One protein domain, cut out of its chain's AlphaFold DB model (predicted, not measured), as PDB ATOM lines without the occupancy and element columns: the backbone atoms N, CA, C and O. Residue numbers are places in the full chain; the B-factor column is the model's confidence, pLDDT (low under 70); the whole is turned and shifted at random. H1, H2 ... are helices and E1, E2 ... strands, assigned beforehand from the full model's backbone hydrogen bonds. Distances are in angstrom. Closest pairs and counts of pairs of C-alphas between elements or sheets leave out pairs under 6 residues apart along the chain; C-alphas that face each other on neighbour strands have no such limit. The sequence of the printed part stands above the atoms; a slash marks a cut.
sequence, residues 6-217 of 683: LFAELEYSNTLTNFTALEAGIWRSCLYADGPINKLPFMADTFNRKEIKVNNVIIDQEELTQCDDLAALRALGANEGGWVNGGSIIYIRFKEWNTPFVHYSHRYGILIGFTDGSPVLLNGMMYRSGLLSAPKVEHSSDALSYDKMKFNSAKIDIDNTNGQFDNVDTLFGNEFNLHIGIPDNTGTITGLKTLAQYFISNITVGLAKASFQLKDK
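Overview. This is residues 6 to 217 of the 683 residues of an uncharacterized protein of Treponema sp (UniProt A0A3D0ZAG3). The domain has two lobes joined by two long antiparallel strands, E1 and E7: in the small lobe a sheet of four strands has helix H2 on one face, and in the larger lobe a branched sheet turns sharply where E13 bends. The hairpin E8 and E9 sits beside the end of E7, and residues 38 to 46 and 143 to 148 stick out. The 212 printed residues include two named helices and 14 named strands, in the order E1 E2 E3 H1 E4 H2 E5 to E14. The branched sheet is mixed, the small one antiparallel in the order E2 E3 E6 E5; the class is mostly strand. It is compact, with a radius of gyration of the C-alphas of 19.1 A and spans of 54 by 52 by 40 A.

Arrangement. In the strongly twisted branched sheet, E7, residues 106 to 115, has on one side E1, residues 6 to 15, antiparallel, with N 8 and O 114 at 2.8 A. On its other side are E4, residues 54 to 59, antiparallel, with N 55 and O 109 at 2.8 A, and E9, residues 125 to 129, parallel, with N 115 and O 128 at 2.8 A. E8, residues 120 to 122, forms a hairpin with E9, with N 122 and O 125 at 2.9 A. E12, residues 175 to 183, is antiparallel to E1, with N 9 and O 177 at 2.8 A. E13, residues 189 to 205, bends by 98 degrees at residue 202 and forms hairpins with E12, N 176 and O 198 at 2.9 A, and with E14, residues 209 to 216, N 204 and O 211 at 2.9 A. E12 E13 E14 are a meander, each strand the antiparallel neighbour of the one before; with E11, residues 153 to 159, antiparallel to E14 with N 156 and O 212 at 3.0 A, they make a Greek key, its first strand neighbour to its fourth. E10, residues 136 to 140, pairs with no named strand. In the small sheet, E2, residues 19 to 23, and E3, residues 26 to 30, are a hairpin, with N 20 and O 28 at 2.9 A; E5, residues 82 to 85, and E6, residues 89 to 93, are another, with N 84 and O 91 at 2.8 A. E3 and E6 are antiparallel, with N 27 and O 92 at 2.8 A. H2, residues 70 to 75, is on this sheet at a height of 8.2 A, over E6 and along the strands; its closest C-alphas to E5 are those of Leu 73 and Gly 82, 6.3 A. H1, residues 36 to 39, is on neither sheet. Every O i to N i+4 pair in H2 is within hydrogen-bond range; H1 is too short for one.

Along the chain. E1 begins at C-alpha 6 (-17.553, -32.333, 40.628) and is 29.2 A long. E7 is 29.9 A, E13 30.7 A, E12 25.5 A, E14 22.8 A and E11 20.4 A long. E14 ends at C-alpha 216 (-15.455, -39.480, 22.878).

Size, cuts and confidence. The C-alphas farthest apart, of Phe 42 and Ser 145, are 62.2 A apart. The printed part has no cut. The links H1 to E4, E6 to E7, E10 to E11 and E11 to E12 are long. Mean pLDDT of the printed part is 80.8; under 70 are residues 32 to 51, 134, 143 to 145, 147 and 187.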
ATOM      1  N   LEU A   6     -18.064 -31.954  41.929       86.75
ATOM      2  CA  LEU A   6     -17.553 -32.333  40.628       86.75
ATOM      3  C   LEU A   6     -16.055 -32.050  40.571       86.75
ATOM      4  O   LEU A   6     -15.577 -31.016  41.043       86.75
ATOM      5  N   PHE A   7     -15.318 -32.972  39.966       88.38
ATOM      6  CA  PHE A   7     -13.878 -32.875  39.791       88.38
ATOM      7  C   PHE A   7     -13.547 -33.071  38.319       88.38
ATOM      8  O   PHE A   7     -13.905 -34.078  37.713       88.38
ATOM      9  N   ALA A   8     -12.866 -32.098  37.735       88.88
ATOM     10  CA  ALA A   8     -12.353 -32.167  36.380       88.88
ATOM     11  C   ALA A   8     -10.835 -32.297  36.433       88.88
ATOM     12  O   ALA A   8     -10.162 -31.475  37.053       88.88
ATOM     13  N   GLU A   9     -10.302 -33.311  35.771       89.75
ATOM     14  CA  GLU A   9      -8.875 -33.472  35.548       89.75
ATOM     15  C   GLU A   9      -8.558 -33.208  34.090       89.75
ATOM     16  O   GLU A   9      -9.072 -33.861  33.181       89.75
ATOM     17  N   LEU A  10      -7.684 -32.236  33.896       86.94
ATOM     18  CA  LEU A  10      -7.167 -31.830  32.610       86.94
ATOM     19  C   LEU A  10      -5.726 -32.311  32.491       86.94
ATOM     20  O   LEU A  10      -4.901 -31.970  33.341       86.94
ATOM     21  N   GLU A  11      -5.409 -33.046  31.432       86.38
ATOM     22  CA  GLU A  11      -4.024 -33.378  31.119       86.38
ATOM     23  C   GLU A  11      -3.346 -32.243  30.335       86.38
ATOM     24  O   GLU A  11      -3.867 -31.716  29.349       86.38
ATOM     25  N   TYR A  12      -2.147 -31.880  30.778       80.69
ATOM     26  CA  TYR A  12      -1.261 -30.913  30.148       80.69
ATOM     27  C   TYR A  12       0.045 -31.594  29.733       80.69
ATOM     28  O   TYR A  12       0.828 -32.013  30.584       80.69
ATOM     29  N   SER A  13       0.306 -31.675  28.432       80.81
ATOM     30  CA  SER A  13       1.555 -32.226  27.901       80.81
ATOM     31  C   SER A  13       2.728 -31.258  28.097       80.81
ATOM     32  O   SER A  13       2.672 -30.115  27.641       80.81
ATOM     33  N   ASN A  14       3.820 -31.726  28.707       78.56
ATOM     34  CA  ASN A  14       5.072 -30.975  28.834       78.56
ATOM     35  C   ASN A  14       6.304 -31.809  28.438       78.56
ATOM     36  O   ASN A  14       6.234 -33.030  28.330       78.56
ATOM     37  N   THR A  15       7.438 -31.152  28.197       82.88
ATOM     38  CA  THR A  15       8.698 -31.791  27.798       82.88
ATOM     39  C   THR A  15       9.546 -32.152  29.017       82.88
ATOM     40  O   THR A  15       9.786 -31.321  29.892       82.88
ATOM     41  N   LEU A  16      10.050 -33.386  29.065       82.94
ATOM     42  CA  LEU A  16      11.041 -33.791  30.061       82.94
ATOM     43  C   LEU A  16      12.403 -33.192  29.708       82.94
ATOM     44  O   LEU A  16      12.880 -33.316  28.582       82.94
ATOM     45  N   THR A  17      13.052 -32.561  30.682       81.50
ATOM     46  CA  THR A  17      14.354 -31.911  30.501       81.50
ATOM     47  C   THR A  17      15.248 -32.163  31.712       81.50
ATOM     48  O   THR A  17      14.768 -32.469  32.796       81.50
ATOM     49  N   ASN A  18      16.562 -31.973  31.562       82.94
ATOM     50  CA  ASN A  18      17.531 -32.094  32.662       82.94
ATOM     51  C   ASN A  18      17.639 -33.513  33.257       82.94
ATOM     52  O   ASN A  18      17.594 -33.714  34.473       82.94
ATOM     53  N   PHE A  19      17.821 -34.507  32.389       88.44
ATOM     54  CA  PHE A  19      18.070 -35.879  32.815       88.44
ATOM     55  C   PHE A  19      19.411 -36.020  33.542       88.44
ATOM     56  O   PHE A  19      20.454 -35.591  33.056       88.44
ATOM     57  N   THR A  20      19.388 -36.695  34.688       91.50
ATOM     58  CA  THR A  20      20.587 -37.119  35.419       91.50
ATOM     59  C   THR A  20      20.536 -38.628  35.616       91.50
ATOM     60  O   THR A  20      19.491 -39.153  35.998       91.50
ATOM     61  N   ALA A  21      21.636 -39.340  35.383       91.56
ATOM     62  CA  ALA A  21      21.684 -40.771  35.670       91.56
ATOM     63  C   ALA A  21      21.553 -40.999  37.186       91.56
ATOM     64  O   ALA A  21      22.264 -40.366  37.971       91.56
ATOM     65  N   LEU A  22      20.629 -41.871  37.596       91.81
ATOM     66  CA  LEU A  22      20.547 -42.351  38.978       91.81
ATOM     67  C   LEU A  22      21.430 -43.591  39.142       91.81
ATOM     68  O   LEU A  22      22.249 -43.663  40.052       91.81
ATOM     69  N   GLU A  23      21.263 -44.541  38.227       89.88
ATOM     70  CA  GLU A  23      22.019 -45.785  38.106       89.88
ATOM     71  C   GLU A  23      22.010 -46.227  36.632       89.88
ATOM     72  O   GLU A  23      21.444 -45.539  35.779       89.88
ATOM     73  N   ALA A  24      22.671 -47.338  36.294       83.31
ATOM     74  CA  ALA A  24      22.691 -47.823  34.913       83.31
ATOM     75  C   ALA A  24      21.251 -47.978  34.382       83.31
ATOM     76  O   ALA A  24      20.416 -48.576  35.048       83.31
ATOM     77  N   GLY A  25      20.952 -47.386  33.220       83.88
ATOM     78  CA  GLY A  25      19.640 -47.419  32.547       83.88
ATOM     79  C   GLY A  25      18.471 -46.710  33.230       83.88
ATOM     80  O   GLY A  25      17.438 -46.555  32.584       83.88
ATOM     81  N   ILE A  26      18.611 -46.243  34.475       91.88
ATOM     82  CA  ILE A  26      17.575 -45.468  35.167       91.88
ATOM     83  C   ILE A  26      18.043 -44.029  35.330       91.88
ATOM     84  O   ILE A  26      19.045 -43.713  35.979       91.88
ATOM     85  N   TRP A  27      17.255 -43.135  34.758       94.38
ATOM     86  CA  TRP A  27      17.475 -41.705  34.761       94.38
ATOM     87  C   TRP A  27      16.427 -41.039  35.630       94.38
ATOM     88  O   TRP A  27      15.310 -41.526  35.775       94.38
ATOM     89  N   ARG A  28      16.778 -39.896  36.202       92.81
ATOM     90  CA  ARG A  28      15.829 -39.026  36.882       92.81
ATOM     91  C   ARG A  28      15.753 -37.686  36.176       92.81
ATOM     92  O   ARG A  28      16.775 -37.171  35.724       92.81
ATOM     93  N   SER A  29      14.557 -37.126  36.112       87.94
ATOM     94  CA  SER A  29      14.292 -35.794  35.578       87.94
ATOM     95  C   SER A  29      13.524 -35.001  36.625       87.94
ATOM     96  O   SER A  29      12.575 -35.512  37.223       87.94
ATOM     97  N   CYS A  30      13.925 -33.755  36.860       81.44
ATOM     98  CA  CYS A  30      13.116 -32.846  37.664       81.44
ATOM     99  C   CYS A  30      11.864 -32.487  36.866       81.44
ATOM    100  O   CYS A  30      11.958 -32.111  35.697       81.44
ATOM    101  N   LEU A  31      10.703 -32.621  37.493       77.69
ATOM    102  CA  LEU A  31       9.455 -32.150  36.921       77.69
ATOM    103  C   LEU A  31       9.332 -30.668  37.248       77.69
ATOM    104  O   LEU A  31       9.482 -30.280  38.406       77.69
ATOM    105  N   TYR A  32       9.035 -29.854  36.243       67.31
ATOM    106  CA  TYR A  32       8.698 -28.449  36.426       67.31
ATOM    107  C   TYR A  32       7.197 -28.300  36.208       67.31
ATOM    108  O   TYR A  32       6.629 -28.871  35.274       67.31
ATOM    109  N   ALA A  33       6.522 -27.575  37.100       54.19
ATOM    110  CA  ALA A  33       5.166 -27.154  36.805       54.19
ATOM    111  C   ALA A  33       5.305 -25.961  35.861       54.19
ATOM    112  O   ALA A  33       5.346 -24.822  36.318       54.19
ATOM    113  N   ASP A  34       5.405 -26.206  34.556       51.84
ATOM    114  CA  ASP A  34       5.223 -25.141  33.569       51.84
ATOM    115  C   ASP A  34       3.735 -24.809  33.495       51.84
ATOM    116  O   ASP A  34       3.031 -25.103  32.535       51.84
ATOM    117  N   GLY A  35       3.228 -24.212  34.570       47.78
ATOM    118  CA  GLY A  35       2.013 -23.431  34.487       47.78
ATOM    119  C   GLY A  35       2.312 -22.112  33.759       47.78
ATOM    120  O   GLY A  35       3.439 -21.610  33.828       47.78
ATOM    121  N   PRO A  36       1.305 -21.467  33.152       42.53
ATOM    122  CA  PRO A  36       1.453 -20.141  32.540       42.53
ATOM    123  C   PRO A  36       1.925 -19.042  33.514       42.53
ATOM    124  O   PRO A  36       2.315 -17.960  33.086       42.53
ATOM    125  N   ILE A  37       1.968 -19.327  34.821       43.97
ATOM    126  CA  ILE A  37       2.450 -18.425  35.877       43.97
ATOM    127  C   ILE A  37       3.988 -18.240  35.837       43.97
ATOM    128  O   ILE A  37       4.493 -17.221  36.305       43.97
ATOM    129  N   ASN A  38       4.750 -19.152  35.219       42.00
ATOM    130  CA  ASN A  38       6.224 -19.117  35.237       42.00
ATOM    131  C   ASN A  38       6.884 -18.200  34.188       42.00
ATOM    132  O   ASN A  38       8.106 -18.198  34.058       42.00
ATOM    133  N   LYS A  39       6.128 -17.356  33.473       41.59
ATOM    134  CA  LYS A  39       6.716 -16.333  32.582       41.59
ATOM    135  C   LYS A  39       7.088 -15.019  33.289       41.59
ATOM    136  O   LYS A  39       7.401 -14.041  32.614       41.59
ATOM    137  N   LEU A  40       7.095 -14.981  34.625       42.78
ATOM    138  CA  LEU A  40       7.631 -13.860  35.406       42.78
ATOM    139  C   LEU A  40       9.058 -14.192  35.897       42.78
ATOM    140  O   LEU A  40       9.205 -14.985  36.827       42.78
ATOM    141  N   PRO A  41      10.117 -13.578  35.323       41.56
ATOM    142  CA  PRO A  41      11.521 -13.953  35.557       41.56
ATOM    143  C   PRO A  41      12.006 -13.871  37.013       41.56
ATOM    144  O   PRO A  41      13.055 -14.413  37.338       41.56
ATOM    145  N   PHE A  42      11.268 -13.193  37.894       46.94
ATOM    146  CA  PHE A  42      11.644 -12.994  39.297       46.94
ATOM    147  C   PHE A  42      11.048 -14.038  40.261       46.94
ATOM    148  O   PHE A  42      11.311 -13.964  41.457       46.94
ATOM    149  N   MET A  43      10.255 -15.001  39.769       39.16
ATOM    150  CA  MET A  43       9.710 -16.112  40.571       39.16
ATOM    151  C   MET A  43      10.374 -17.470  40.276       39.16
ATOM    152  O   MET A  43       9.888 -18.505  40.726       39.16
ATOM    153  N   ALA A  44      11.512 -17.474  39.576       43.72
ATOM    154  CA  ALA A  44      12.276 -18.673  39.218       43.72
ATOM    155  C   ALA A  44      12.892 -19.440  40.420       43.72
ATOM    156  O   ALA A  44      13.381 -20.552  40.243       43.72
ATOM    157  N   ASP A  45      12.834 -18.888  41.638       38.97
ATOM    158  CA  ASP A  45      13.581 -19.370  42.815       38.97
ATOM    159  C   ASP A  45      12.810 -20.279  43.790       38.97
ATOM    160  O   ASP A  45      13.201 -20.435  44.948       38.97
ATOM    161  N   THR A  46      11.742 -20.960  43.374       42.59
ATOM    162  CA  THR A  46      11.168 -22.011  44.232       42.59
ATOM    163  C   THR A  46      10.845 -23.271  43.457       42.59
ATOM    164  O   THR A  46       9.869 -23.310  42.715       42.59
ATOM    165  N   PHE A  47      11.643 -24.316  43.706       46.78
ATOM    166  CA  PHE A  47      11.279 -25.725  43.543       46.78
ATOM    167  C   PHE A  47       9.775 -25.931  43.748       46.78
ATOM    168  O   PHE A  47       9.202 -25.343  44.674       46.78
ATOM    169  N   ASN A  48       9.150 -26.781  42.930       51.38
ATOM    170  CA  ASN A  48       7.754 -27.168  43.116       51.38
ATOM    171  C   ASN A  48       7.512 -27.540  44.584       51.38
ATOM    172  O   ASN A  48       7.964 -28.572  45.064       51.38
ATOM    173  N   ARG A  49       6.800 -26.682  45.325       50.81
ATOM    174  CA  ARG A  49       6.452 -26.942  46.734       50.81
ATOM    175  C   ARG A  49       5.347 -27.999  46.872       50.81
ATOM    176  O   ARG A  49       4.888 -28.250  47.981       50.81
ATOM    177  N   LYS A  50       4.868 -28.554  45.754       61.22
ATOM    178  CA  LYS A  50       3.755 -29.503  45.664       61.22
ATOM    179  C   LYS A  50       4.135 -30.644  44.725       61.22
ATOM    180  O   LYS A  50       4.821 -30.412  43.733       61.22
ATOM    181  N   GLU A  51       3.680 -31.849  45.044       69.62
ATOM    182  CA  GLU A  51       3.841 -33.017  44.178       69.62
ATOM    183  C   GLU A  51       3.140 -32.793  42.832       69.62
ATOM    184  O   GLU A  51       2.018 -32.284  42.783       69.62
ATOM    185  N   ILE A  52       3.807 -33.166  41.737       77.25
ATOM    186  CA  ILE A  52       3.226 -33.170  40.396       77.25
ATOM    187  C   ILE A  52       2.680 -34.566  40.138       77.25
ATOM    188  O   ILE A  52       3.412 -35.554  40.183       77.25
ATOM    189  N   LYS A  53       1.386 -34.660  39.834       81.69
ATOM    190  CA  LYS A  53       0.810 -35.899  39.316       81.69
ATOM    191  C   LYS A  53       1.037 -35.977  37.815       81.69
ATOM    192  O   LYS A  53       0.644 -35.084  37.070       81.69
ATOM    193  N   VAL A  54       1.701 -37.051  37.414       83.19
ATOM    194  CA  VAL A  54       1.968 -37.410  36.027       83.19
ATOM    195  C   VAL A  54       0.948 -38.470  35.620       83.19
ATOM    196  O   VAL A  54       0.768 -39.429  36.368       83.19
ATOM    197  N   ASN A  55       0.275 -38.259  34.489       83.06
ATOM    198  CA  ASN A  55      -0.664 -39.206  33.885       83.06
ATOM    199  C   ASN A  55       0.096 -40.284  33.105       83.06
ATOM    200  O   ASN A  55      -0.111 -41.472  33.305       83.06
ATOM    201  N   ASN A  56       1.014 -39.847  32.243       83.31
ATOM    202  CA  ASN A  56       1.760 -40.696  31.327       83.31
ATOM    203  C   ASN A  56       3.166 -40.131  31.063       83.31
ATOM    204  O   ASN A  56       3.465 -38.963  31.338       83.31
ATOM    205  N   VAL A  57       4.030 -40.973  30.497       86.00
ATOM    206  CA  VAL A  57       5.338 -40.585  29.960       86.00
ATOM    207  C   VAL A  57       5.462 -41.157  28.563       86.00
ATOM    208  O   VAL A  57       5.351 -42.364  28.387       86.00
ATOM    209  N   ILE A  58       5.726 -40.295  27.585       85.69
ATOM    210  CA  ILE A  58       5.814 -40.659  26.172       85.69
ATOM    211  C   ILE A  58       7.219 -40.348  25.657       85.69
ATOM    212  O   ILE A  58       7.647 -39.188  25.662       85.69
ATOM    213  N   ILE A  59       7.921 -41.370  25.169       87.19
ATOM    214  CA  ILE A  59       9.246 -41.267  24.548       87.19
ATOM    215  C   ILE A  59       9.136 -41.691  23.083       87.19
ATOM    216  O   ILE A  59       8.701 -42.799  22.803       87.19
ATOM    217  N   ASP A  60       9.500 -40.818  22.140       82.06
ATOM    218  CA  ASP A  60       9.453 -41.096  20.688       82.06
ATOM    219  C   ASP A  60       8.136 -41.712  20.181       82.06
ATOM    220  O   ASP A  60       8.138 -42.522  19.262       82.06
ATOM    221  N   GLN A  61       7.005 -41.265  20.746       76.31
ATOM    222  CA  GLN A  61       5.633 -41.737  20.469       76.31
ATOM    223  C   GLN A  61       5.219 -43.028  21.185       76.31
ATOM    224  O   GLN A  61       4.077 -43.451  21.040       76.31
ATOM    225  N   GLU A  62       6.089 -43.616  22.000       78.38
ATOM    226  CA  GLU A  62       5.746 -44.757  22.839       78.38
ATOM    227  C   GLU A  62       5.457 -44.323  24.278       78.38
ATOM    228  O   GLU A  62       6.277 -43.666  24.921       78.38
ATOM    229  N   GLU A  63       4.294 -44.716  24.793       83.38
ATOM    230  CA  GLU A  63       3.956 -44.553  26.203       83.38
ATOM    231  C   GLU A  63       4.659 -45.621  27.049       83.38
ATOM    232  O   GLU A  63       4.561 -46.819  26.785       83.38
ATOM    233  N   LEU A  64       5.399 -45.180  28.064       87.12
ATOM    234  CA  LEU A  64       6.132 -46.057  28.969       87.12
ATOM    235  C   LEU A  64       5.222 -46.612  30.071       87.12
ATOM    236  O   LEU A  64       4.354 -45.911  30.594       87.12
ATOM    237  N   THR A  65       5.502 -47.838  30.510       87.88
ATOM    238  CA  THR A  65       4.767 -48.494  31.598       87.88
ATOM    239  C   THR A  65       4.963 -47.764  32.928       87.88
ATOM    240  O   THR A  65       6.094 -47.538  33.362       87.88
ATOM    241  N   GLN A  66       3.874 -47.423  33.614       90.00
ATOM    242  CA  GLN A  66       3.944 -46.892  34.975       90.00
ATOM    243  C   GLN A  66       4.265 -48.019  35.970       90.00
ATOM    244  O   GLN A  66       3.629 -49.068  35.954       90.00
ATOM    245  N   CYS A  67       5.237 -47.794  36.851       89.19
ATOM    246  CA  CYS A  67       5.572 -48.683  37.960       89.19
ATOM    247  C   CYS A  67       5.167 -48.046  39.296       89.19
ATOM    248  O   CYS A  67       5.278 -46.828  39.467       89.19
ATOM    249  N   ASP A  68       4.758 -48.876  40.256       87.12
ATOM    250  CA  ASP A  68       4.340 -48.415  41.588       87.12
ATOM    251  C   ASP A  68       5.497 -47.788  42.375       87.12
ATOM    252  O   ASP A  68       5.326 -46.797  43.087       87.12
ATOM    253  N   ASP A  69       6.697 -48.356  42.235       92.06
ATOM    254  CA  ASP A  69       7.891 -47.901  42.929       92.06
ATOM    255  C   ASP A  69       9.183 -48.155  42.134       92.06
ATOM    256  O   ASP A  69       9.216 -48.771  41.062       92.06
ATOM    257  N   LEU A  70      10.295 -47.656  42.679       92.81
ATOM    258  CA  LEU A  70      11.613 -47.782  42.063       92.81
ATOM    259  C   LEU A  70      12.116 -49.238  42.023       92.81
ATOM    260  O   LEU A  70      12.960 -49.563  41.191       92.81
ATOM    261  N   ALA A  71      11.644 -50.119  42.911       93.38
ATOM    262  CA  ALA A  71      12.018 -51.531  42.894       93.38
ATOM    263  C   ALA A  71      11.335 -52.263  41.729       93.38
ATOM    264  O   ALA A  71      12.006 -53.002  41.009       93.38
ATOM    265  N   ALA A  72      10.056 -51.983  41.476       92.12
ATOM    266  CA  ALA A  72       9.329 -52.456  40.304       92.12
ATOM    267  C   ALA A  72       9.976 -51.950  39.003       92.12
ATOM    268  O   ALA A  72      10.215 -52.737  38.089       92.12
ATOM    269  N   LEU A  73      10.390 -50.676  38.954       92.94
ATOM    270  CA  LEU A  73      11.104 -50.118  37.796       92.94
ATOM    271  C   LEU A  73      12.433 -50.844  37.503       92.94
ATOM    272  O   LEU A  73      12.812 -51.061  36.347       92.94
ATOM    273  N   ARG A  74      13.154 -51.245  38.557       92.81
ATOM    274  CA  ARG A  74      14.388 -52.040  38.450       92.81
ATOM    275  C   ARG A  74      14.128 -53.471  37.988       92.81
ATOM    276  O   ARG A  74      14.971 -54.033  37.295       92.81
ATOM    277  N   ALA A  75      12.982 -54.043  38.348       92.50
ATOM    278  CA  ALA A  75      12.615 -55.413  38.003       92.50
ATOM    279  C   ALA A  75      12.252 -55.602  36.518       92.50
ATOM    280  O   ALA A  75      12.260 -56.739  36.050       92.50
ATOM    281  N   LEU A  76      11.985 -54.517  35.778       88.88
ATOM    282  CA  LEU A  76      11.698 -54.576  34.342       88.88
ATOM    283  C   LEU A  76      12.824 -55.264  33.544       88.88
ATOM    284  O   LEU A  76      14.009 -55.208  33.901       88.88
ATOM    285  N   GLY A  77      12.463 -55.895  32.432       86.00
ATOM    286  CA  GLY A  77      13.386 -56.511  31.482       86.00
ATOM    287  C   GLY A  77      14.268 -55.493  30.745       86.00
ATOM    288  O   GLY A  77      14.041 -54.286  30.771       86.00
ATOM    289  N   ALA A  78      15.318 -55.963  30.062       82.69
ATOM    290  CA  ALA A  78      16.229 -55.077  29.322       82.69
ATOM    291  C   ALA A  78      15.534 -54.306  28.181       82.69
ATOM    292  O   ALA A  78      15.914 -53.175  27.904       82.69
ATOM    293  N   ASN A  79      14.502 -54.886  27.566       84.62
ATOM    294  CA  ASN A  79      13.766 -54.294  26.439       84.62
ATOM    295  C   ASN A  79      12.475 -53.578  26.871       84.62
ATOM    296  O   ASN A  79      11.679 -53.166  26.028       84.62
ATOM    297  N   GLU A  80      12.255 -53.444  28.177       86.25
ATOM    298  CA  GLU A  80      11.072 -52.811  28.750       86.25
ATOM    299  C   GLU A  80      11.427 -51.402  29.226       86.25
ATOM    300  O   GLU A  80      12.451 -51.179  29.878       86.25
ATOM    301  N   GLY A  81      10.579 -50.442  28.865       89.44
ATOM    302  CA  GLY A  81      10.671 -49.070  29.336       89.44
ATOM    303  C   GLY A  81       9.599 -48.816  30.385       89.44
ATOM    304  O   GLY A  81       8.496 -49.351  30.294       89.44
ATOM    305  N   GLY A  82       9.919 -48.000  31.380       92.25
ATOM    306  CA  GLY A  82       8.966 -47.685  32.433       92.25
ATOM    307  C   GLY A  82       9.312 -46.417  33.185       92.25
ATOM    308  O   GLY A  82      10.374 -45.823  32.978       92.25
ATOM    309  N   TRP A  83       8.419 -45.997  34.071       94.62
ATOM    310  CA  TRP A  83       8.613 -44.794  34.868       94.62
ATOM    311  C   TRP A  83       7.931 -44.866  36.234       94.62
ATOM    312  O   TRP A  83       7.000 -45.635  36.446       94.62
ATOM    313  N   VAL A  84       8.406 -44.046  37.173       93.50
ATOM    314  CA  VAL A  84       7.851 -43.897  38.527       93.50
ATOM    315  C   VAL A  84       7.725 -42.417  38.850       93.50
ATOM    316  O   VAL A  84       8.693 -41.659  38.710       93.50
ATOM    317  N   ASN A  85       6.552 -42.007  39.336       90.00
ATOM    318  CA  ASN A  85       6.342 -40.659  39.849       90.00
ATOM    319  C   ASN A  85       6.882 -40.518  41.281       90.00
ATOM    320  O   ASN A  85       6.273 -41.004  42.228       90.00
ATOM    321  N   GLY A  86       7.994 -39.809  41.458       84.75
ATOM    322  CA  GLY A  86       8.534 -39.422  42.765       84.75
ATOM    323  C   GLY A  86       8.043 -38.052  43.256       84.75
ATOM    324  O   GLY A  86       8.738 -37.395  44.034       84.75
ATOM    325  N   GLY A  87       6.910 -37.559  42.751       79.31
ATOM    326  CA  GLY A  87       6.315 -36.274  43.109       79.31
ATOM    327  C   GLY A  87       6.911 -35.108  42.321       79.31
ATOM    328  O   GLY A  87       6.308 -34.624  41.374       79.31
ATOM    329  N   SER A  88       8.086 -34.611  42.718       79.56
ATOM    330  CA  SER A  88       8.796 -33.535  41.983       79.56
ATOM    331  C   SER A  88       9.897 -34.058  41.058       79.56
ATOM    332  O   SER A  88      10.506 -33.297  40.306       79.56
ATOM    333  N   ILE A  89      10.178 -35.356  41.128       85.94
ATOM    334  CA  ILE A  89      11.177 -36.044  40.317       85.94
ATOM    335  C   ILE A  89      10.484 -37.234  39.681       85.94
ATOM    336  O   ILE A  89       9.780 -37.970  40.365       85.94
ATOM    337  N   ILE A  90      10.722 -37.447  38.397       90.56
ATOM    338  CA  ILE A  90      10.310 -38.664  37.712       90.56
ATOM    339  C   ILE A  90      11.529 -39.540  37.464       90.56
ATOM    340  O   ILE A  90      12.584 -39.041  37.062       90.56
ATOM    341  N   TYR A  91      11.389 -40.833  37.729       94.19
ATOM    342  CA  TYR A  91      12.398 -41.836  37.413       94.19
ATOM    343  C   TYR A  91      11.959 -42.568  36.161       94.19
ATOM    344  O   TYR A  91      10.811 -42.987  36.083       94.19
ATOM    345  N   ILE A  92      12.848 -42.692  35.186       94.38
ATOM    346  CA  ILE A  92      12.545 -43.255  33.877       94.38
ATOM    347  C   ILE A  92      13.616 -44.272  33.538       94.38
ATOM    348  O   ILE A  92      14.815 -43.990  33.610       94.38
ATOM    349  N   ARG A  93      13.163 -45.452  33.135       93.25
ATOM    350  CA  ARG A  93      13.983 -46.479  32.522       93.25
ATOM    351  C   ARG A  93      13.704 -46.498  31.029       93.25
ATOM    352  O   ARG A  93      12.571 -46.730  30.615       93.25
ATOM    353  N   PHE A  94      14.741 -46.269  30.235       89.56
ATOM    354  CA  PHE A  94      14.653 -46.370  28.782       89.56
ATOM    355  C   PHE A  94      14.915 -47.810  28.339       89.56
ATOM    356  O   PHE A  94      15.703 -48.533  28.960       89.56
ATOM    357  N   LYS A  95      14.262 -48.214  27.246       88.25
ATOM    358  CA  LYS A  95      14.468 -49.527  26.629       88.25
ATOM    359  C   LYS A  95      15.926 -49.724  26.229       88.25
ATOM    360  O   LYS A  95      16.610 -48.769  25.870       88.25
ATOM    361  N   GLU A  96      16.385 -50.968  26.294       87.00
ATOM    362  CA  GLU A  96      17.746 -51.395  25.940       87.00
ATOM    363  C   GLU A  96      18.847 -50.677  26.734       87.00
ATOM    364  O   GLU A  96      19.998 -50.626  26.311       87.00
ATOM    365  N   TRP A  97      18.511 -50.129  27.908       82.12
ATOM    366  CA  TRP A  97      19.420 -49.308  28.720       82.12
ATOM    367  C   TRP A  97      19.917 -48.054  27.989       82.12
ATOM    368  O   TRP A  97      20.966 -47.502  28.332       82.12
ATOM    369  N   ASN A  98      19.155 -47.593  26.994       87.88
ATOM    370  CA  ASN A  98      19.501 -46.422  26.213       87.88
ATOM    371  C   ASN A  98      19.576 -45.160  27.082       87.88
ATOM    372  O   ASN A  98      18.969 -45.028  28.148       87.88
ATOM    373  N   THR A  99      20.372 -44.200  26.621       88.94
ATOM    374  CA  THR A  99      20.418 -42.872  27.241       88.94
ATOM    375  C   THR A  99      19.268 -42.019  26.704       88.94
ATOM    376  O   THR A  99      18.914 -42.182  25.541       88.94
ATOM    377  N   PRO A 100      18.721 -41.052  27.457       87.62
ATOM    378  CA  PRO A 100      17.657 -40.176  26.962       87.62
ATOM    379  C   PRO A 100      18.028 -39.489  25.639       87.62
ATOM    380  O   PRO A 100      17.165 -39.251  24.807       87.62
ATOM    381  N   PHE A 101      19.310 -39.213  25.400       87.81
ATOM    382  CA  PHE A 101      19.781 -38.457  24.239       87.81
ATOM    383  C   PHE A 101      19.685 -39.192  22.896       87.81
ATOM    384  O   PHE A 101      19.904 -38.558  21.868       87.81
ATOM    385  N   VAL A 102      19.377 -40.497  22.878       87.12
ATOM    386  CA  VAL A 102      19.100 -41.202  21.609       87.12
ATOM    387  C   VAL A 102      17.672 -40.973  21.114       87.12
ATOM    388  O   VAL A 102      17.374 -41.282  19.965       87.12
ATOM    389  N   HIS A 103      16.814 -40.424  21.974       84.88
ATOM    390  CA  HIS A 103      15.413 -40.178  21.682       84.88
ATOM    391  C   HIS A 103      15.186 -38.730  21.241       84.88
ATOM    392  O   HIS A 103      15.804 -37.796  21.762       84.88
ATOM    393  N   TYR A 104      14.283 -38.538  20.286       82.69
ATOM    394  CA  TYR A 104      13.944 -37.245  19.689       82.69
ATOM    395  C   TYR A 104      12.908 -36.459  20.498       82.69
ATOM    396  O   TYR A 104      12.881 -35.229  20.429       82.69
ATOM    397  N   SER A 105      12.032 -37.141  21.236       84.12
ATOM    398  CA  SER A 105      10.956 -36.516  22.004       84.12
ATOM    399  C   SER A 105      10.783 -37.178  23.363       84.12
ATOM    400  O   SER A 105      10.551 -38.381  23.446       84.12
ATOM    401  N   HIS A 106      10.765 -36.364  24.417       85.88
ATOM    402  CA  HIS A 106      10.517 -36.791  25.794       85.88
ATOM    403  C   HIS A 106       9.381 -35.955  26.362       85.88
ATOM    404  O   HIS A 106       9.548 -34.757  26.590       85.88
ATOM    405  N   ARG A 107       8.208 -36.548  26.562       85.50
ATOM    406  CA  ARG A 107       7.028 -35.826  27.049       85.50
ATOM    407  C   ARG A 107       6.407 -36.527  28.241       85.50
ATOM    408  O   ARG A 107       6.566 -37.730  28.411       85.50
ATOM    409  N   TYR A 108       5.700 -35.759  29.053       84.50
ATOM    410  CA  TYR A 108       4.897 -36.268  30.153       84.50
ATOM    411  C   TYR A 108       3.611 -35.454  30.279       84.50
ATOM    412  O   TYR A 108       3.624 -34.234  30.096       84.50
ATOM    413  N   GLY A 109       2.509 -36.133  30.578       80.81
ATOM    414  CA  GLY A 109       1.222 -35.512  30.862       80.81
ATOM    415  C   GLY A 109       1.121 -35.139  32.335       80.81
ATOM    416  O   GLY A 109       1.253 -35.997  33.202       80.81
ATOM    417  N   ILE A 110       0.888 -33.868  32.646       80.44
ATOM    418  CA  ILE A 110       0.612 -33.371  34.000       80.44
ATOM    419  C   ILE A 110      -0.896 -33.294  34.199       80.44
ATOM    420  O   ILE A 110      -1.583 -32.690  33.381       80.44
ATOM    421  N   LEU A 111      -1.406 -33.818  35.310       83.00
ATOM    422  CA  LEU A 111      -2.810 -33.639  35.676       83.00
ATOM    423  C   LEU A 111      -3.014 -32.336  36.454       83.00
ATOM    424  O   LEU A 111      -2.334 -32.062  37.447       83.00
ATOM    425  N   ILE A 112      -3.982 -31.538  36.009       83.62
ATOM    426  CA  ILE A 112      -4.456 -30.332  36.691       83.62
ATOM    427  C   ILE A 112      -5.915 -30.549  37.086       83.62
ATOM    428  O   ILE A 112      -6.766 -30.801  36.236       83.62
ATOM    429  N   GLY A 113      -6.197 -30.431  38.384       86.31
ATOM    430  CA  GLY A 113      -7.528 -30.634  38.949       86.31
ATOM    431  C   GLY A 113      -8.313 -29.336  39.152       86.31
ATOM    432  O   GLY A 113      -7.801 -28.372  39.734       86.31
ATOM    433  N   PHE A 114      -9.586 -29.343  38.766       88.31
ATOM    434  CA  PHE A 114     -10.572 -28.303  39.060       88.31
ATOM    435  C   PHE A 114     -11.784 -28.892  39.776       88.31
ATOM    436  O   PHE A 114     -12.134 -30.048  39.556       88.31
ATOM    437  N   THR A 115     -12.429 -28.094  40.618       89.25
ATOM    438  CA  THR A 115     -13.682 -28.432  41.289       89.25
ATOM    439  C   THR A 115     -14.678 -27.278  41.194       89.25
ATOM    440  O   THR A 115     -14.290 -26.118  41.015       89.25
ATOM    441  N   ASP A 116     -15.963 -27.613  41.245       86.94
ATOM    442  CA  ASP A 116     -17.085 -26.672  41.338       86.94
ATOM    443  C   ASP A 116     -17.265 -26.108  42.755       86.94
ATOM    444  O   ASP A 116     -17.827 -25.028  42.931       86.94
ATOM    445  N   GLY A 117     -16.752 -26.817  43.761       82.00
ATOM    446  CA  GLY A 117     -16.808 -26.428  45.160       82.00
ATOM    447  C   GLY A 117     -15.574 -25.667  45.648       82.00
ATOM    448  O   GLY A 117     -14.852 -24.991  44.905       82.00
ATOM    449  N   SER A 118     -15.329 -25.782  46.953       82.12
ATOM    450  CA  SER A 118     -14.120 -25.252  47.588       82.12
ATOM    451  C   SER A 118     -12.882 -26.058  47.179       82.12
ATOM    452  O   SER A 118     -13.005 -27.247  46.904       82.12
ATOM    453  N   PRO A 119     -11.674 -25.467  47.173       82.62
ATOM    454  CA  PRO A 119     -10.461 -26.201  46.824       82.62
ATOM    455  C   PRO A 119     -10.216 -27.407  47.750       82.62
ATOM    456  O   PRO A 119     -10.242 -27.257  48.971       82.62
ATOM    457  N   VAL A 120      -9.914 -28.579  47.180       83.19
ATOM    458  CA  VAL A 120      -9.693 -29.839  47.921       83.19
ATOM    459  C   VAL A 120      -8.342 -30.448  47.545       83.19
ATOM    460  O   VAL A 120      -7.928 -30.389  46.390       83.19
ATOM    461  N   LEU A 121      -7.645 -31.047  48.511       79.31
ATOM    462  CA  LEU A 121      -6.453 -31.860  48.265       79.31
ATOM    463  C   LEU A 121      -6.834 -33.344  48.342       79.31
ATOM    464  O   LEU A 121      -7.180 -33.822  49.418       79.31
ATOM    465  N   LEU A 122      -6.750 -34.069  47.225       79.50
ATOM    466  CA  LEU A 122      -7.058 -35.502  47.146       79.50
ATOM    467  C   LEU A 122      -5.882 -36.247  46.527       79.50
ATOM    468  O   LEU A 122      -5.349 -35.829  45.502       79.50
ATOM    469  N   ASN A 123      -5.461 -37.346  47.153       73.31
ATOM    470  CA  ASN A 123      -4.371 -38.204  46.667       73.31
ATOM    471  C   ASN A 123      -3.072 -37.449  46.313       73.31
ATOM    472  O   ASN A 123      -2.351 -37.849  45.403       73.31
ATOM    473  N   GLY A 124      -2.767 -36.348  47.012       71.25
ATOM    474  CA  GLY A 124      -1.594 -35.500  46.747       71.25
ATOM    475  C   GLY A 124      -1.778 -34.476  45.616       71.25
ATOM    476  O   GLY A 124      -0.869 -33.694  45.354       71.25
ATOM    477  N   MET A 125      -2.949 -34.425  44.977       77.94
ATOM    478  CA  MET A 125      -3.297 -33.447  43.948       77.94
ATOM    479  C   MET A 125      -4.263 -32.387  44.478       77.94
ATOM    480  O   MET A 125      -5.269 -32.691  45.118       77.94
ATOM    481  N   MET A 126      -3.950 -31.118  44.209       80.31
ATOM    482  CA  MET A 126      -4.801 -29.990  44.582       80.31
ATOM    483  C   MET A 126      -5.820 -29.710  43.476       80.31
ATOM    484  O   MET A 126      -5.441 -29.236  42.405       80.31
ATOM    485  N   TYR A 127      -7.099 -29.900  43.779       84.50
ATOM    486  CA  TYR A 127      -8.214 -29.459  42.952       84.50
ATOM    487  C   TYR A 127      -8.574 -28.025  43.314       84.50
ATOM    488  O   TYR A 127      -8.890 -27.713  44.465       84.50
ATOM    489  N   ARG A 128      -8.478 -27.121  42.340       85.81
ATOM    490  CA  ARG A 128      -8.769 -25.695  42.528       85.81
ATOM    491  C   ARG A 128     -10.238 -25.420  42.250       85.81
ATOM    492  O   ARG A 128     -10.783 -25.963  41.298       85.81
ATOM    493  N   SER A 129     -10.849 -24.529  43.024       85.56
ATOM    494  CA  SER A 129     -12.150 -23.981  42.639       85.56
ATOM    495  C   SER A 129     -11.999 -23.224  41.319       85.56
ATOM    496  O   SER A 129     -11.038 -22.467  41.157       85.56
ATOM    497  N   GLY A 130     -12.890 -23.477  40.368       85.31
ATOM    498  CA  GLY A 130     -12.831 -22.848  39.048       85.31
ATOM    499  C   GLY A 130     -13.703 -23.510  37.988       85.31
ATOM    500  O   GLY A 130     -13.775 -23.006  36.873       85.31
ATOM    501  N   LEU A 131     -14.373 -24.621  38.293       88.81
ATOM    502  CA  LEU A 131     -15.324 -25.221  37.364       88.81
ATOM    503  C   LEU A 131     -16.616 -24.388  37.351       88.81
ATOM    504  O   LEU A 131     -17.350 -24.362  38.334       88.81
ATOM    505  N   LEU A 132     -16.881 -23.681  36.248       88.62
ATOM    506  CA  LEU A 132     -18.017 -22.753  36.138       88.62
ATOM    507  C   LEU A 132     -19.305 -23.441  35.688       88.62
ATOM    508  O   LEU A 132     -20.404 -22.965  35.970       88.62
ATOM    509  N   SER A 133     -19.177 -24.534  34.944       80.81
ATOM    510  CA  SER A 133     -20.311 -25.314  34.467       80.81
ATOM    511  C   SER A 133     -20.029 -26.797  34.608       80.81
ATOM    512  O   SER A 133     -18.951 -27.269  34.245       80.81
ATOM    513  N   ALA A 134     -21.044 -27.533  35.028       68.56
ATOM    514  CA  ALA A 134     -21.009 -28.978  35.068       68.56
ATOM    515  C   ALA A 134     -21.550 -29.534  33.735       68.56
ATOM    516  O   ALA A 134     -22.608 -29.082  33.282       68.56
ATOM    517  N   PRO A 135     -20.854 -30.467  33.065       72.88
ATOM    518  CA  PRO A 135     -21.365 -31.066  31.843       72.88
ATOM    519  C   PRO A 135     -22.501 -32.039  32.174       72.88
ATOM    520  O   PRO A 135     -22.481 -32.733  33.196       72.88
ATOM    521  N   LYS A 136     -23.460 -32.147  31.256       73.56
ATOM    522  CA  LYS A 136     -24.338 -33.314  31.200       73.56
ATOM    523  C   LYS A 136     -23.533 -34.480  30.640       73.56
ATOM    524  O   LYS A 136     -23.009 -34.376  29.532       73.56
ATOM    525  N   VAL A 137     -23.410 -35.556  31.411       78.06
ATOM    526  CA  VAL A 137     -22.766 -36.787  30.950       78.06
ATOM    527  C   VAL A 137     -23.856 -37.733  30.495       78.06
ATOM    528  O   VAL A 137     -24.599 -38.252  31.323       78.06
ATOM    529  N   GLU A 138     -23.951 -37.942  29.189       81.06
ATOM    530  CA  GLU A 138     -24.928 -38.842  28.590       81.06
ATOM    531  C   GLU A 138     -24.229 -40.022  27.916       81.06
ATOM    532  O   GLU A 138     -23.268 -39.841  27.170       81.06
ATOM    533  N   HIS A 139     -24.746 -41.221  28.158       78.75
ATOM    534  CA  HIS A 139     -24.446 -42.439  27.424       78.75
ATOM    535  C   HIS A 139     -25.762 -43.030  26.925       78.75
ATOM    536  O   HIS A 139     -26.697 -43.234  27.695       78.75
ATOM    537  N   SER A 140     -25.843 -43.335  25.635       80.44
ATOM    538  CA  SER A 140     -27.006 -44.011  25.062       80.44
ATOM    539  C   SER A 140     -26.580 -45.241  24.279       80.44
ATOM    540  O   SER A 140     -25.461 -45.314  23.766       80.44
ATOM    541  N   SER A 141     -27.471 -46.224  24.208       74.06
ATOM    542  CA  SER A 141     -27.300 -47.382  23.354       74.06
ATOM    543  C   SER A 141     -27.307 -46.939  21.902       74.06
ATOM    544  O   SER A 141     -28.017 -45.996  21.503       74.06
ATOM    545  N   ASP A 142     -26.559 -47.678  21.096       71.88
ATOM    546  CA  ASP A 142     -26.681 -47.588  19.653       71.88
ATOM    547  C   ASP A 142     -28.108 -47.999  19.236       71.88
ATOM    548  O   ASP A 142     -28.897 -48.538  20.028       71.88
ATOM    549  N   ALA A 143     -28.487 -47.664  18.002       64.88
ATOM    550  CA  ALA A 143     -29.749 -48.144  17.448       64.88
ATOM    551  C   ALA A 143     -29.770 -49.685  17.452       64.88
ATOM    552  O   ALA A 143     -28.715 -50.308  17.397       64.88
ATOM    553  N   LEU A 144     -30.955 -50.310  17.470       59.47
ATOM    554  CA  LEU A 144     -31.070 -51.781  17.452       59.47
ATOM    555  C   LEU A 144     -30.361 -52.413  16.243       59.47
ATOM    556  O   LEU A 144     -29.925 -53.557  16.302       59.47
ATOM    557  N   SER A 145     -30.260 -51.667  15.148       59.09
ATOM    558  CA  SER A 145     -29.570 -52.076  13.932       59.09
ATOM    559  C   SER A 145     -28.040 -51.962  14.032       59.09
ATOM    560  O   SER A 145     -27.329 -52.643  13.302       59.09
ATOM    561  N   TYR A 146     -27.525 -51.178  14.990       72.31
ATOM    562  CA  TYR A 146     -26.099 -50.885  15.195       72.31
ATOM    563  C   TYR A 146     -25.405 -50.311  13.951       72.31
ATOM    564  O   TYR A 146     -24.185 -50.387  13.832       72.31
ATOM    565  N   ASP A 147     -26.178 -49.688  13.054       65.12
ATOM    566  CA  ASP A 147     -25.681 -49.146  11.781       65.12
ATOM    567  C   ASP A 147     -24.709 -47.982  11.969       65.12
ATOM    568  O   ASP A 147     -23.959 -47.660  11.053       65.12
ATOM    569  N   LYS A 148     -24.795 -47.299  13.120       79.69
ATOM    570  CA  LYS A 148     -23.959 -46.155  13.485       79.69
ATOM    571  C   LYS A 148     -23.627 -46.160  14.967       79.69
ATOM    572  O   LYS A 148     -24.534 -46.233  15.801       79.69
ATOM    573  N   MET A 149     -22.347 -45.995  15.285       82.19
ATOM    574  CA  MET A 149     -21.881 -45.719  16.634       82.19
ATOM    575  C   MET A 149     -22.365 -44.343  17.070       82.19
ATOM    576  O   MET A 149     -22.180 -43.341  16.373       82.19
ATOM    577  N   LYS A 150     -22.944 -44.268  18.266       80.75
ATOM    578  CA  LYS A 150     -23.190 -42.981  18.910       80.75
ATOM    579  C   LYS A 150     -21.956 -42.536  19.681       80.75
ATOM    580  O   LYS A 150     -21.474 -43.243  20.570       80.75
ATOM    581  N   PHE A 151     -21.470 -41.341  19.357       83.62
ATOM    582  CA  PHE A 151     -20.399 -40.679  20.093       83.62
ATOM    583  C   PHE A 151     -20.964 -39.684  21.092       83.62
ATOM    584  O   PHE A 151     -21.881 -38.918  20.787       83.62
ATOM    585  N   ASN A 152     -20.375 -39.679  22.282       82.75
ATOM    586  CA  ASN A 152     -20.712 -38.715  23.309       82.75
ATOM    587  C   ASN A 152     -19.850 -37.462  23.142       82.75
ATOM    588  O   ASN A 152     -18.667 -37.530  22.807       82.75
ATOM    589  N   SER A 153     -20.435 -36.307  23.429       85.94
ATOM    590  CA  SER A 153     -19.706 -35.044  23.490       85.94
ATOM    591  C   SER A 153     -20.149 -34.256  24.709       85.94
ATOM    592  O   SER A 153     -21.258 -34.435  25.211       85.94
ATOM    593  N   ALA A 154     -19.264 -33.406  25.209       87.12
ATOM    594  CA  ALA A 154     -19.542 -32.559  26.355       87.12
ATOM    595  C   ALA A 154     -18.899 -31.187  26.168       87.12
ATOM    596  O   ALA A 154     -17.949 -31.018  25.403       87.12
ATOM    597  N   LYS A 155     -19.413 -30.199  26.895       89.50
ATOM    598  CA  LYS A 155     -18.824 -28.866  26.969       89.50
ATOM    599  C   LYS A 155     -18.640 -28.477  28.426       89.50
ATOM    600  O   LYS A 155     -19.567 -28.635  29.216       89.50
ATOM    601  N   ILE A 156     -17.464 -27.951  28.754       89.44
ATOM    602  CA  ILE A 156     -17.127 -27.504  30.106       89.44
ATOM    603  C   ILE A 156     -16.507 -26.114  30.055       89.44
ATOM    604  O   ILE A 156     -15.575 -25.876  29.292       89.44
ATOM    605  N   ASP A 157     -17.007 -25.217  30.897       91.69
ATOM    606  CA  ASP A 157     -16.446 -23.893  31.121       91.69
ATOM    607  C   ASP A 157     -15.652 -23.880  32.441       91.69
ATOM    608  O   ASP A 157     -16.154 -24.290  33.493       91.69
ATOM    609  N   ILE A 158     -14.415 -23.387  32.384       90.38
ATOM    610  CA  ILE A 158     -13.520 -23.191  33.533       90.38
ATOM    611  C   ILE A 158     -13.187 -21.700  33.650       90.38
ATOM    612  O   ILE A 158     -13.043 -21.011  32.638       90.38
ATOM    613  N   ASP A 159     -13.085 -21.198  34.877       89.75
ATOM    614  CA  ASP A 159     -12.688 -19.831  35.196       89.75
ATOM    615  C   ASP A 159     -11.309 -19.514  34.602       89.75
ATOM    616  O   ASP A 159     -10.346 -20.261  34.786       89.75
ATOM    617  N   ASN A 160     -11.239 -18.400  33.873       88.69
ATOM    618  CA  ASN A 160     -10.008 -17.876  33.283       88.69
ATOM    619  C   ASN A 160      -9.704 -16.433  33.725       88.69
ATOM    620  O   ASN A 160      -8.887 -15.756  33.112       88.69
ATOM    621  N   THR A 161     -10.336 -15.931  34.787       85.50
ATOM    622  CA  THR A 161     -10.121 -14.552  35.275       85.50
ATOM    623  C   THR A 161      -8.670 -14.248  35.663       85.50
ATOM    624  O   THR A 161      -8.261 -13.087  35.682       85.50
ATOM    625  N   ASN A 162      -7.872 -15.278  35.947       79.75
ATOM    626  CA  ASN A 162      -6.449 -15.187  36.268       79.75
ATOM    627  C   ASN A 162      -5.511 -15.381  35.053       79.75
ATOM    628  O   ASN A 162      -4.296 -15.419  35.248       79.75
ATOM    629  N   GLY A 163      -6.049 -15.543  33.836       79.31
ATOM    630  CA  GLY A 163      -5.274 -15.786  32.612       79.31
ATOM    631  C   GLY A 163      -4.612 -17.170  32.534       79.31
ATOM    632  O   GLY A 163      -3.660 -17.369  31.779       79.31
ATOM    633  N   GLN A 164      -5.067 -18.152  33.323       76.06
ATOM    634  CA  GLN A 164      -4.470 -19.495  33.365       76.06
ATOM    635  C   GLN A 164      -4.548 -20.247  32.024       76.06
ATOM    636  O   GLN A 164      -3.754 -21.152  31.783       76.06
ATOM    637  N   PHE A 165      -5.471 -19.885  31.144       80.88
ATOM    638  CA  PHE A 165      -5.667 -20.497  29.835       80.88
ATOM    639  C   PHE A 165      -5.329 -19.537  28.694       80.88
ATOM    640  O   PHE A 165      -5.813 -19.706  27.584       80.88
ATOM    641  N   ASP A 166      -4.469 -18.544  28.918       74.25
ATOM    642  CA  ASP A 166      -4.034 -17.646  27.839       74.25
ATOM    643  C   ASP A 166      -3.100 -18.345  26.828       74.25
ATOM    644  O   ASP A 166      -2.868 -17.834  25.733       74.25
ATOM    645  N   ASN A 167      -2.579 -19.530  27.168       73.69
ATOM    646  CA  ASN A 167      -1.778 -20.380  26.287       73.69
ATOM    647  C   ASN A 167      -2.275 -21.834  26.350       73.69
ATOM    648  O   ASN A 167      -1.925 -22.568  27.274       73.69
ATOM    649  N   VAL A 168      -3.111 -22.233  25.389       75.50
ATOM    650  CA  VAL A 168      -3.834 -23.524  25.389       75.50
ATOM    651  C   VAL A 168      -3.428 -24.458  24.257       75.50
ATOM    652  O   VAL A 168      -3.980 -25.550  24.140       75.50
ATOM    653  N   ASP A 169      -2.456 -24.064  23.437       71.69
ATOM    654  CA  ASP A 169      -2.046 -24.823  22.251       71.69
ATOM    655  C   ASP A 169      -1.588 -26.249  22.612       71.69
ATOM    656  O   ASP A 169      -1.792 -27.196  21.858       71.69
ATOM    657  N   THR A 170      -1.027 -26.418  23.811       73.44
ATOM    658  CA  THR A 170      -0.543 -27.694  24.359       73.44
ATOM    659  C   THR A 170      -1.633 -28.569  24.984       73.44
ATOM    660  O   THR A 170      -1.338 -29.693  25.386       73.44
ATOM    661  N   LEU A 171      -2.874 -28.081  25.086       81.44
ATOM    662  CA  LEU A 171      -4.013 -28.815  25.651       81.44
ATOM    663  C   LEU A 171      -4.829 -29.566  24.594       81.44
ATOM    664  O   LEU A 171      -5.592 -30.469  24.932       81.44
ATOM    665  N   PHE A 172      -4.701 -29.200  23.319       83.31
ATOM    666  CA  PHE A 172      -5.466 -29.830  22.250       83.31
ATOM    667  C   PHE A 172      -5.103 -31.316  22.107       83.31
ATOM    668  O   PHE A 172      -3.931 -31.671  22.013       83.31
ATOM    669  N   GLY A 173      -6.111 -32.191  22.067       82.12
ATOM    670  CA  GLY A 173      -5.928 -33.640  21.959       82.12
ATOM    671  C   GLY A 173      -5.577 -34.359  23.266       82.12
ATOM    672  O   GLY A 173      -5.628 -35.591  23.286       82.12
ATOM    673  N   ASN A 174      -5.278 -33.630  24.348       85.12
ATOM    674  CA  ASN A 174      -5.019 -34.227  25.658       85.12
ATOM    675  C   ASN A 174      -6.303 -34.777  26.293       85.12
ATOM    676  O   ASN A 174      -7.428 -34.468  25.876       85.12
ATOM    677  N   GLU A 175      -6.121 -35.606  27.319       87.31
ATOM    678  CA  GLU A 175      -7.219 -36.210  28.055       87.31
ATOM    679  C   GLU A 175      -7.940 -35.218  28.967       87.31
ATOM    680  O   GLU A 175      -7.355 -34.307  29.561       87.31
ATOM    681  N   PHE A 176      -9.243 -35.445  29.092       88.50
ATOM    682  CA  PHE A 176     -10.097 -34.774  30.052       88.50
ATOM    683  C   PHE A 176     -10.915 -35.830  30.788       88.50
ATOM    684  O   PHE A 176     -11.748 -36.508  30.182       88.50
ATOM    685  N   ASN A 177     -10.698 -35.964  32.093       88.75
ATOM    686  CA  ASN A 177     -11.418 -36.916  32.930       88.75
ATOM    687  C   ASN A 177     -12.366 -36.164  33.864       88.75
ATOM    688  O   ASN A 177     -11.987 -35.194  34.520       88.75
ATOM    689  N   LEU A 178     -13.612 -36.618  33.918       87.94
ATOM    690  CA  LEU A 178     -14.619 -36.090  34.819       87.94
ATOM    691  C   LEU A 178     -14.895 -37.107  35.913       87.94
ATOM    692  O   LEU A 178     -15.230 -38.260  35.632       87.94
ATOM    693  N   HIS A 179     -14.814 -36.657  37.156       87.31
ATOM    694  CA  HIS A 179     -15.036 -37.475  38.333       87.31
ATOM    695  C   HIS A 179     -16.036 -36.832  39.276       87.31
ATOM    696  O   HIS A 179     -16.182 -35.615  39.331       87.31
ATOM    697  N   ILE A 180     -16.678 -37.672  40.070       85.19
ATOM    698  CA  ILE A 180     -17.550 -37.261  41.158       85.19
ATOM    699  C   ILE A 180     -16.903 -37.631  42.486       85.19
ATOM    700  O   ILE A 180     -16.432 -38.759  42.667       85.19
ATOM    701  N   GLY A 181     -16.854 -36.671  43.404       84.00
ATOM    702  CA  GLY A 181     -16.434 -36.902  44.777       84.00
ATOM    703  C   GLY A 181     -17.651 -36.937  45.679       84.00
ATOM    704  O   GLY A 181     -18.463 -36.011  45.699       84.00
ATOM    705  N   ILE A 182     -17.767 -38.035  46.415       76.56
ATOM    706  CA  ILE A 182     -18.853 -38.266  47.357       76.56
ATOM    707  C   ILE A 182     -18.279 -38.115  48.766       76.56
ATOM    708  O   ILE A 182     -17.345 -38.847  49.113       76.56
ATOM    709  N   PRO A 183     -18.803 -37.193  49.589       75.94
ATOM    710  CA  PRO A 183     -18.352 -37.066  50.961       75.94
ATOM    711  C   PRO A 183     -18.817 -38.258  51.811       75.94
ATOM    712  O   PRO A 183     -19.974 -38.701  51.770       75.94
ATOM    713  N   ASP A 184     -17.907 -38.758  52.639       76.69
ATOM    714  CA  ASP A 184     -18.208 -39.748  53.663       76.69
ATOM    715  C   ASP A 184     -19.131 -39.169  54.759       76.69
ATOM    716  O   ASP A 184     -19.638 -38.048  54.679       76.69
ATOM    717  N   ASN A 185     -19.397 -39.944  55.811       73.00
ATOM    718  CA  ASN A 185     -20.271 -39.504  56.905       73.00
ATOM    719  C   ASN A 185     -19.685 -38.357  57.748       73.00
ATOM    720  O   ASN A 185     -20.390 -37.803  58.587       73.00
ATOM    721  N   THR A 186     -18.417 -37.997  57.531       72.31
ATOM    722  CA  THR A 186     -17.738 -36.863  58.169       72.31
ATOM    723  C   THR A 186     -17.715 -35.615  57.285       72.31
ATOM    724  O   THR A 186     -17.247 -34.570  57.730       72.31
ATOM    725  N   GLY A 187     -18.236 -35.699  56.054       69.44
ATOM    726  CA  GLY A 187     -18.153 -34.623  55.066       69.44
ATOM    727  C   GLY A 187     -16.849 -34.628  54.263       69.44
ATOM    728  O   GLY A 187     -16.627 -33.719  53.467       69.44
ATOM    729  N   THR A 188     -15.988 -35.634  54.448       75.44
ATOM    730  CA  THR A 188     -14.679 -35.715  53.794       75.44
ATOM    731  C   THR A 188     -14.777 -36.559  52.531       75.44
ATOM    732  O   THR A 188     -15.265 -37.687  52.558       75.44
ATOM    733  N   ILE A 189     -14.288 -36.039  51.408       77.88
ATOM    734  CA  ILE A 189     -14.162 -36.813  50.169       77.88
ATOM    735  C   ILE A 189     -12.870 -37.626  50.268       77.88
ATOM    736  O   ILE A 189     -11.788 -37.059  50.383       77.88
ATOM    737  N   THR A 190     -12.977 -38.954  50.257       72.44
ATOM    738  CA  THR A 190     -11.823 -39.867  50.392       72.44
ATOM    739  C   THR A 190     -11.435 -40.544  49.079       72.44
ATOM    740  O   THR A 190     -10.347 -41.104  48.973       72.44
ATOM    741  N   GLY A 191     -12.292 -40.463  48.062       77.44
ATOM    742  CA  GLY A 191     -12.064 -41.051  46.751       77.44
ATOM    743  C   GLY A 191     -12.918 -40.395  45.675       77.44
ATOM    744  O   GLY A 191     -13.883 -39.685  45.963       77.44
ATOM    745  N   LEU A 192     -12.535 -40.643  44.427       83.06
ATOM    746  CA  LEU A 192     -13.195 -40.123  43.239       83.06
ATOM    747  C   LEU A 192     -13.702 -41.283  42.393       83.06
ATOM    748  O   LEU A 192     -13.019 -42.296  42.240       83.06
ATOM    749  N   LYS A 193     -14.899 -41.125  41.834       81.75
ATOM    750  CA  LYS A 193     -15.471 -42.063  40.871       81.75
ATOM    751  C   LYS A 193     -15.495 -41.415  39.496       81.75
ATOM    752  O   LYS A 193     -16.074 -40.344  39.336       81.75
ATOM    753  N   THR A 194     -14.901 -42.069  38.505       84.44
ATOM    754  CA  THR A 194     -14.914 -41.582  37.122       84.44
ATOM    755  C   THR A 194     -16.320 -41.668  36.544       84.44
ATOM    756  O   THR A 194     -16.944 -42.727  36.564       84.44
ATOM    757  N   LEU A 195     -16.814 -40.537  36.045       82.50
ATOM    758  CA  LEU A 195     -18.097 -40.424  35.357       82.50
ATOM    759  C   LEU A 195     -17.925 -40.550  33.848       82.50
ATOM    760  O   LEU A 195     -18.652 -41.296  33.205       82.50
ATOM    761  N   ALA A 196     -16.969 -39.810  33.287       83.88
ATOM    762  CA  ALA A 196     -16.732 -39.788  31.854       83.88
ATOM    763  C   ALA A 196     -15.296 -39.405  31.530       83.88
ATOM    764  O   ALA A 196     -14.613 -38.739  32.309       83.88
ATOM    765  N   GLN A 197     -14.854 -39.827  30.352       86.31
ATOM    766  CA  GLN A 197     -13.507 -39.582  29.868       86.31
ATOM    767  C   GLN A 197     -13.573 -39.178  28.409       86.31
ATOM    768  O   GLN A 197     -14.172 -39.860  27.575       86.31
ATOM    769  N   TYR A 198     -12.926 -38.066  28.115       88.69
ATOM    770  CA  TYR A 198     -12.955 -37.427  26.818       88.69
ATOM    771  C   TYR A 198     -11.541 -37.063  26.382       88.69
ATOM    772  O   TYR A 198     -10.576 -37.167  27.143       88.69
ATOM    773  N   PHE A 199     -11.432 -36.601  25.145       89.75
ATOM    774  CA  PHE A 199     -10.298 -35.802  24.711       89.75
ATOM    775  C   PHE A 199     -10.761 -34.401  24.321       89.75
ATOM    776  O   PHE A 199     -11.926 -34.176  23.969       89.75
ATOM    777  N   ILE A 200      -9.834 -33.453  24.381       90.19
ATOM    778  CA  ILE A 200     -10.114 -32.052  24.081       90.19
ATOM    779  C   ILE A 200     -10.046 -31.844  22.578       90.19
ATOM    780  O   ILE A 200      -8.984 -31.924  21.965       90.19
ATOM    781  N   SER A 201     -11.205 -31.573  21.991       91.19
ATOM    782  CA  SER A 201     -11.371 -31.415  20.546       91.19
ATOM    783  C   SER A 201     -11.334 -29.967  20.078       91.19
ATOM    784  O   SER A 201     -11.115 -29.718  18.897       91.19
ATOM    785  N   ASN A 202     -11.608 -29.015  20.971       91.44
ATOM    786  CA  ASN A 202     -11.521 -27.586  20.703       91.44
ATOM    787  C   ASN A 202     -11.501 -26.813  22.027       91.44
ATOM    788  O   ASN A 202     -12.073 -27.263  23.023       91.44
ATOM    789  N   ILE A 203     -10.881 -25.636  22.024       90.69
ATOM    790  CA  ILE A 203     -10.787 -24.749  23.182       90.69
ATOM    791  C   ILE A 203     -11.098 -23.330  22.716       90.69
ATOM    792  O   ILE A 203     -10.524 -22.833  21.752       90.69
ATOM    793  N   THR A 204     -12.017 -22.662  23.405       91.56
ATOM    794  CA  THR A 204     -12.298 -21.239  23.202       91.56
ATOM    795  C   THR A 204     -11.937 -20.490  24.470       91.56
ATOM    796  O   THR A 204     -12.548 -20.715  25.511       91.56
ATOM    797  N   VAL A 205     -10.967 -19.586  24.385       89.81
ATOM    798  CA  VAL A 205     -10.489 -18.809  25.533       89.81
ATOM    799  C   VAL A 205     -11.074 -17.403  25.485       89.81
ATOM    800  O   VAL A 205     -11.001 -16.720  24.466       89.81
ATOM    801  N   GLY A 206     -11.655 -16.965  26.598       88.19
ATOM    802  CA  GLY A 206     -12.060 -15.586  26.841       88.19
ATOM    803  C   GLY A 206     -11.502 -15.068  28.167       88.19
ATOM    804  O   GLY A 206     -10.971 -15.827  28.975       88.19
ATOM    805  N   LEU A 207     -11.669 -13.766  28.416       86.50
ATOM    806  CA  LEU A 207     -11.104 -13.085  29.594       86.50
ATOM    807  C   LEU A 207     -11.617 -13.622  30.940       86.50
ATOM    808  O   LEU A 207     -10.909 -13.556  31.933       86.50
ATOM    809  N   ALA A 208     -12.858 -14.109  30.988       89.62
ATOM    810  CA  ALA A 208     -13.466 -14.617  32.220       89.62
ATOM    811  C   ALA A 208     -13.563 -16.147  32.257       89.62
ATOM    812  O   ALA A 208     -13.726 -16.723  33.326       89.62
ATOM    813  N   LYS A 209     -13.504 -16.816  31.100       92.19
ATOM    814  CA  LYS A 209     -13.695 -18.265  31.016       92.19
ATOM    815  C   LYS A 209     -12.988 -18.889  29.824       92.19
ATOM    816  O   LYS A 209     -12.924 -18.280  28.757       92.19
ATOM    817  N   ALA A 210     -12.549 -20.127  29.996       90.69
ATOM    818  CA  ALA A 210     -12.124 -21.020  28.931       90.69
ATOM    819  C   ALA A 210     -13.170 -22.128  28.751       90.69
ATOM    820  O   ALA A 210     -13.543 -22.802  29.709       90.69
ATOM    821  N   SER A 211     -13.660 -22.296  27.526       92.19
ATOM    822  CA  SER A 211     -14.630 -23.324  27.146       92.19
ATOM    823  C   SER A 211     -13.926 -24.473  26.430       92.19
ATOM    824  O   SER A 211     -13.356 -24.278  25.357       92.19
ATOM    825  N   PHE A 212     -14.033 -25.675  26.982       90.88
ATOM    826  CA  PHE A 212     -13.494 -26.914  26.433       90.88
ATOM    827  C   PHE A 212     -14.608 -27.704  25.751       90.88
ATOM    828  O   PHE A 212     -15.622 -28.019  26.375       90.88
ATOM    829  N   GLN A 213     -14.416 -28.021  24.472       91.75
ATOM    830  CA  GLN A 213     -15.271 -28.940  23.727       91.75
ATOM    831  C   GLN A 213     -14.649 -30.331  23.770       91.75
ATOM    832  O   GLN A 213     -13.526 -30.547  23.303       91.75
ATOM    833  N   LEU A 214     -15.392 -31.277  24.319       90.44
ATOM    834  CA  LEU A 214     -14.933 -32.613  24.656       90.44
ATOM    835  C   LEU A 214     -15.609 -33.645  23.758       90.44
ATOM    836  O   LEU A 214     -16.813 -33.560  23.504       90.44
ATOM    837  N   LYS A 215     -14.832 -34.622  23.296       90.25
ATOM    838  CA  LYS A 215     -15.296 -35.701  22.419       90.25
ATOM    839  C   LYS A 215     -14.901 -37.074  22.941       90.25
ATOM    840  O   LYS A 215     -13.937 -37.215  23.694       90.25
ATOM    841  N   ASP A 216     -15.663 -38.079  22.530       87.88
ATOM    842  CA  ASP A 216     -15.455 -39.480  22.878       87.88
ATOM    843  C   ASP A 216     -14.087 -39.991  22.407       87.88
ATOM    844  O   ASP A 216     -13.717 -39.821  21.247       87.88
ATOM    845  N   LYS A 217     -13.335 -40.670  23.281       84.88
ATOM    846  CA  LYS A 217     -11.999 -41.193  22.951       84.88
ATOM    847  C   LYS A 217     -11.999 -42.154  21.754       84.88
ATOM    848  O   LYS A 217     -10.987 -42.225  21.060       84.88
TER     849      LYS A 217